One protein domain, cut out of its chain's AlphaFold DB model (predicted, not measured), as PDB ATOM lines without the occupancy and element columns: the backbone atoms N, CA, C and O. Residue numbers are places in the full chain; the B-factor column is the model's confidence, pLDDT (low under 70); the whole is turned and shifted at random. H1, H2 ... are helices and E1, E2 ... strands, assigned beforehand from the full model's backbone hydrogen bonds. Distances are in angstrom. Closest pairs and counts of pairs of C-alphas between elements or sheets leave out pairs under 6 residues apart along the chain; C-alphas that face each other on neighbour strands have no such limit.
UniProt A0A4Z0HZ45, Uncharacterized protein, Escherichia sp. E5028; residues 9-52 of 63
ATOM      1  N   ASP A   9     172.155 188.006 137.719       96.44
ATOM      2  CA  ASP A   9     170.883 188.651 137.411       96.44
ATOM      3  C   ASP A   9     171.034 190.170 137.430       96.44
ATOM      4  O   ASP A   9     171.194 190.776 138.486       96.44
ATOM      5  N   LYS A  10     170.946 190.790 136.252       93.69
ATOM      6  CA  LYS A  10     171.029 192.247 136.101       93.69
ATOM      7  C   LYS A  10     169.750 192.968 136.543       93.69
ATOM      8  O   LYS A  10     169.761 194.187 136.651       93.69
ATOM      9  N   THR A  11     168.657 192.242 136.784       95.94
ATOM     10  CA  THR A  11     167.387 192.822 137.254       95.94
ATOM     11  C   THR A  11     167.323 192.949 138.776       95.94
ATOM     12  O   THR A  11     166.485 193.675 139.307       95.94
ATOM     13  N   LYS A  12     168.206 192.252 139.502       96.69
ATOM     14  CA  LYS A  12     168.281 192.311 140.964       96.69
ATOM     15  C   LYS A  12     169.163 193.477 141.394       96.69
ATOM     16  O   LYS A  12     170.213 193.728 140.807       96.69
ATOM     17  N   LYS A  13     168.737 194.181 142.444       96.12
ATOM     18  CA  LYS A  13     169.515 195.274 143.033       96.12
ATOM     19  C   LYS A  13     170.846 194.731 143.563       96.12
ATOM     20  O   LYS A  13     170.852 193.757 144.307       96.12
ATOM     21  N   ILE A  14     171.948 195.398 143.230       95.50
ATOM     22  CA  ILE A  14     173.273 195.106 143.811       95.50
ATOM     23  C   ILE A  14     173.505 195.869 145.121       95.50
ATOM     24  O   ILE A  14     174.232 195.416 146.006       95.50
ATOM     25  N   ALA A  15     172.845 197.019 145.257       95.38
ATOM     26  CA  ALA A  15     172.906 197.892 146.413       95.38
ATOM     27  C   ALA A  15     171.628 198.731 146.518       95.38
ATOM     28  O   ALA A  15     170.867 198.860 145.555       95.38
ATOM     29  N   GLU A  16     171.418 199.324 147.683       96.25
ATOM     30  CA  GLU A  16     170.422 200.360 147.917       96.25
ATOM     31  C   GLU A  16     171.074 201.517 148.663       96.25
ATOM     32  O   GLU A  16     171.887 201.303 149.558       96.25
ATOM     33  N   PHE A  17     170.727 202.740 148.282       94.25
ATOM     34  CA  PHE A  17     171.258 203.945 148.893       94.25
ATOM     35  C   PHE A  17     170.107 204.825 149.356       94.25
ATOM     36  O   PHE A  17     169.201 205.122 148.580       94.25
ATOM     37  N   ASN A  18     170.170 205.249 150.613       94.31
ATOM     38  CA  ASN A  18     169.231 206.191 151.202       94.31
ATOM     39  C   ASN A  18     170.012 207.365 151.783       94.31
ATOM     40  O   ASN A  18     171.005 207.160 152.476       94.31
ATOM     41  N   TYR A  19     169.558 208.586 151.531       92.25
ATOM     42  CA  TYR A  19     170.143 209.785 152.122       92.25
ATOM     43  C   TYR A  19     169.176 210.360 153.155       92.25
ATOM     44  O   TYR A  19     168.010 210.615 152.843       92.25
ATOM     45  N   LYS A  20     169.646 210.514 154.393       91.00
ATOM     46  CA  LYS A  20     168.890 211.050 155.531       91.00
ATOM     47  C   LYS A  20     169.838 211.777 156.472       91.00
ATOM     48  O   LYS A  20     170.963 211.328 156.648       91.00
ATOM     49  N   ASP A  21     169.369 212.859 157.087       86.44
ATOM     50  CA  ASP A  21     170.096 213.563 158.154       86.44
ATOM     51  C   ASP A  21     171.557 213.891 157.778       86.44
ATOM     52  O   ASP A  21     172.487 213.670 158.551       86.44
ATOM     53  N   ASP A  22     171.751 214.358 156.538       87.81
ATOM     54  CA  ASP A  22     173.052 214.685 155.931       87.81
ATOM     55  C   ASP A  22     174.068 213.520 155.846       87.81
ATOM     56  O   ASP A  22     175.265 213.696 155.620       87.81
ATOM     57  N   ALA A  23     173.590 212.283 155.983       91.62
ATOM     58  CA  ALA A  23     174.379 211.072 155.822       91.62
ATOM     59  C   ALA A  23     173.799 210.163 154.731       91.62
ATOM     60  O   ALA A  23     172.587 210.001 154.567       91.62
ATOM     61  N   GLY A  24     174.698 209.534 153.979       93.75
ATOM     62  CA  GLY A  24     174.361 208.443 153.077       93.75
ATOM     63  C   GLY A  24     174.350 207.112 153.821       93.75
ATOM     64  O   GLY A  24     175.227 206.843 154.637       93.75
ATOM     65  N   TYR A  25     173.388 206.257 153.517       94.44
ATOM     66  CA  TYR A  25     173.267 204.911 154.062       94.44
ATOM     67  C   TYR A  25     173.224 203.936 152.893       94.44
ATOM     68  O   TYR A  25     172.207 203.808 152.209       94.44
ATOM     69  N   LEU A  26     174.352 203.275 152.645       95.06
ATOM     70  CA  LEU A  26     174.512 202.293 151.583       95.06
ATOM     71  C   LEU A  26     174.313 200.889 152.149       95.06
ATOM     72  O   LEU A  26     175.097 200.419 152.969       95.06
ATOM     73  N   ARG A  27     173.301 200.179 151.664       95.44
ATOM     74  CA  ARG A  27     173.147 198.745 151.881       95.44
ATOM     75  C   ARG A  27     173.706 197.997 150.680       95.44
ATOM     76  O   ARG A  27     173.196 198.137 149.571       95.44
ATOM     77  N   TRP A  28     174.737 197.188 150.897       95.38
ATOM     78  CA  TRP A  28     175.312 196.329 149.862       95.38
ATOM     79  C   TRP A  28     174.667 194.941 149.905       95.38
ATOM     80  O   TRP A  28     174.654 194.295 150.952       95.38
ATOM     81  N   PHE A  29     174.132 194.469 148.777       95.12
ATOM     82  CA  PHE A  29     173.562 193.120 148.680       95.12
ATOM     83  C   PHE A  29     174.540 192.114 148.070       95.12
ATOM     84  O   PHE A  29     174.474 190.931 148.398       95.12
ATOM     85  N   GLY A  30     175.453 192.564 147.207       94.62
ATOM     86  CA  GLY A  30     176.299 191.687 146.401       94.62
ATOM     87  C   GLY A  30     175.699 191.411 145.025       94.62
ATOM     88  O   GLY A  30     174.757 192.063 144.577       94.62
ATOM     89  N   PHE A  31     176.240 190.408 144.345       95.75
ATOM     90  CA  PHE A  31     175.757 189.983 143.036       95.75
ATOM     91  C   PHE A  31     174.786 188.815 143.188       95.75
ATOM     92  O   PHE A  31     175.087 187.840 143.875       95.75
ATOM     93  N   PHE A  32     173.623 188.885 142.539       96.94
ATOM     94  CA  PHE A  32     172.661 187.785 142.561       96.94
ATOM     95  C   PHE A  32     173.001 186.744 141.488       96.94
ATOM     96  O   PHE A  32     172.955 187.046 140.298       96.94
ATOM     97  N   ASP A  33     173.328 185.515 141.889       95.69
ATOM     98  CA  ASP A  33     173.553 184.387 140.975       95.69
ATOM     99  C   ASP A  33     172.207 183.730 140.625       95.69
ATOM    100  O   ASP A  33     171.555 183.146 141.494       95.69
ATOM    101  N   LYS A  34     171.806 183.784 139.347       95.56
ATOM    102  CA  LYS A  34     170.547 183.204 138.840       95.56
ATOM    103  C   LYS A  34     170.476 181.690 138.986       95.56
ATOM    104  O   LYS A  34     169.390 181.153 139.152       95.56
ATOM    105  N   LYS A  35     171.611 180.992 138.910       94.19
ATOM    106  CA  LYS A  35     171.655 179.524 138.988       94.19
ATOM    107  C   LYS A  35     171.537 179.038 140.423       94.19
ATOM    108  O   LYS A  35     170.990 177.971 140.668       94.19
ATOM    109  N   LYS A  36     172.088 179.806 141.362       93.69
ATOM    110  CA  LYS A  36     172.079 179.474 142.793       93.69
ATOM    111  C   LYS A  36     170.950 180.162 143.560       93.69
ATOM    112  O   LYS A  36     170.814 179.904 144.752       93.69
ATOM    113  N   SER A  37     170.205 181.054 142.903       94.62
ATOM    114  CA  SER A  37     169.139 181.879 143.480       94.62
ATOM    115  C   SER A  37     169.551 182.585 144.774       94.62
ATOM    116  O   SER A  37     168.781 182.654 145.730       94.62
ATOM    117  N   LYS A  38     170.792 183.086 144.833       95.69
ATOM    118  CA  LYS A  38     171.343 183.720 146.037       95.69
ATOM    119  C   LYS A  38     172.332 184.826 145.714       95.69
ATOM    120  O   LYS A  38     173.007 184.787 144.685       95.69
ATOM    121  N   TYR A  39     172.463 185.767 146.644       95.25
ATOM    122  CA  TYR A  39     173.527 186.762 146.607       95.25
ATOM    123  C   TYR A  39     174.870 186.144 147.005       95.25
ATOM    124  O   TYR A  39     174.953 185.318 147.919       95.25
ATOM    125  N   PHE A  40     175.927 186.549 146.311       93.44
ATOM    126  CA  PHE A  40     177.316 186.266 146.653       93.44
ATOM    127  C   PHE A  40     178.119 187.567 146.631       93.44
ATOM    128  O   PHE A  40     177.660 188.574 146.090       93.44
ATOM    129  N   TRP A  41     179.321 187.549 147.209       93.06
ATOM    130  CA  TRP A  41     180.152 188.750 147.327       93.06
ATOM    131  C   TRP A  41     179.501 189.849 148.193       93.06
ATOM    132  O   TRP A  41     179.696 191.041 147.978       93.06
ATOM    133  N   SER A  42     178.658 189.454 149.153       92.75
ATOM    134  CA  SER A  42     177.913 190.376 150.022       92.75
ATOM    135  C   SER A  42     178.729 190.879 151.214       92.75
ATOM    136  O   SER A  42     178.400 191.916 151.776       92.75
ATOM    137  N   LYS A  43     179.786 190.157 151.601       90.94
ATOM    138  CA  LYS A  43     180.692 190.517 152.707       90.94
ATOM    139  C   LYS A  43     182.128 190.747 152.250       90.94
ATOM    140  O   LYS A  43     182.926 191.278 153.003       90.94
ATOM    141  N   ASP A  44     182.442 190.329 151.033       90.50
ATOM    142  CA  ASP A  44     183.773 190.388 150.452       90.50
ATOM    143  C   ASP A  44     184.296 191.801 150.125       90.50
ATOM    144  O   ASP A  44     185.501 191.978 150.260       90.50
ATOM    145  N   PRO A  45     183.490 192.806 149.716       90.25
ATOM    146  CA  PRO A  45     184.046 194.122 149.412       90.25
ATOM    147  C   PRO A  45     184.694 194.778 150.635       90.25
ATOM    148  O   PRO A  45     184.079 194.838 151.701       90.25
ATOM    149  N   ASP A  46     185.878 195.365 150.450       90.94
ATOM    150  CA  ASP A  46     186.646 196.020 151.519       90.94
ATOM    151  C   ASP A  46     185.818 197.069 152.267       90.94
ATOM    152  O   ASP A  46     185.798 197.098 153.492       90.94
ATOM    153  N   PHE A  47     185.036 197.881 151.549       87.62
ATOM    154  CA  PHE A  47     184.204 198.909 152.178       87.62
ATOM    155  C   PHE A  47     183.093 198.332 153.072       87.62
ATOM    156  O   PHE A  47     182.655 198.990 154.015       87.62
ATOM    157  N   VAL A  48     182.638 197.103 152.809       90.31
ATOM    158  CA  VAL A  48     181.700 196.399 153.691       90.31
ATOM    159  C   VAL A  48     182.442 195.866 154.908       90.31
ATOM    160  O   VAL A  48     181.980 196.061 156.029       90.31
ATOM    161  N   GLN A  49     183.604 195.243 154.714       89.94
ATOM    162  CA  GLN A  49     184.394 194.697 155.820       89.94
ATOM    163  C   GLN A  49     184.871 195.782 156.790       89.94
ATOM    164  O   GLN A  49     184.841 195.583 158.000       89.94
ATOM    165  N   SER A  50     185.293 196.929 156.261       89.44
ATOM    166  CA  SER A  50     185.895 198.003 157.047       89.44
ATOM    167  C   SER A  50     184.879 198.963 157.661       89.44
ATOM    168  O   SER A  50     185.156 199.521 158.718       89.44
ATOM    169  N   TYR A  51     183.728 199.184 157.013       88.25
ATOM    170  CA  TYR A  51     182.830 200.286 157.383       88.25
ATOM    171  C   TYR A  51     181.368 199.888 157.582       88.25
ATOM    172  O   TYR A  51     180.566 200.747 157.961       88.25
ATOM    173  N   SER A  52     180.978 198.635 157.318       87.81
ATOM    174  CA  SER A  52     179.586 198.240 157.545       87.81
ATOM    175  C   SER A  52     179.298 197.991 159.024       87.81
ATOM    176  O   SER A  52     180.060 197.333 159.730       87.81
TER     177      SER A  52
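Overview. This is residues 9 to 52 of the 63 residues of an uncharacterized protein of Escherichia sp. E5028 (UniProt A0A4Z0HZ45). Two strand hairpins lie end to end along a flat, loose model: a longer one, E1 and E2, whose free tip of residues 19 to 24 sticks out at one end, and a small one, E3 and E4, at the other. After E4 the chain folds back, bringing the short helix H1 to the E2 side of the long hairpin. The printed part has 44 residues, with named elements in the order E1, E2, E3, E4, H1; each sheet is an antiparallel pair, and the class is mixed, helices and strands. The radius of gyration of the C-alphas is 12.0 A, and the spans are 39 by 22 by 11 A.

Along the chain. E1 is residues 15 to 20, 16.5 A long, beginning at C-alpha 15 (172.906, 197.892, 146.413). E2 is residues 23 to 28, 15.9 A. E3, residues 31 to 33, measures 6.4 A, and E4, residues 38 to 40, 6.5 A. H1 is residues 46 to 51, 8.2 A, ending at C-alpha 51 (182.830, 200.286, 157.383).

Arrangement. E1 and E2 form a hairpin, antiparallel at 163 degrees; N 18 and O 25 are within hydrogen-bond range at 3.0 A, and N 25 and O 18 at 2.8 A. E2 runs on into E3 across a break of 2 residues, at 21 degrees. The hairpin of E3 and E4 is antiparallel at 134 degrees, with N 31 and O 40 at 2.9 A, within hydrogen-bond range. The closest C-alphas of E2 and H1, those of Trp 28 and Val 48, are 7.4 A apart. H1 is apart from E1 and E3. In H1 every O i to N i+4 pair is within hydrogen-bond range.

Size, cuts and confidence. The two C-alphas farthest apart, those of Asp 21 and Lys 35, are 39.1 A apart. The printed part has no cut, and the four links between successive elements are tight. Mean pLDDT of the printed part is 93.2, and no printed residue is under 70.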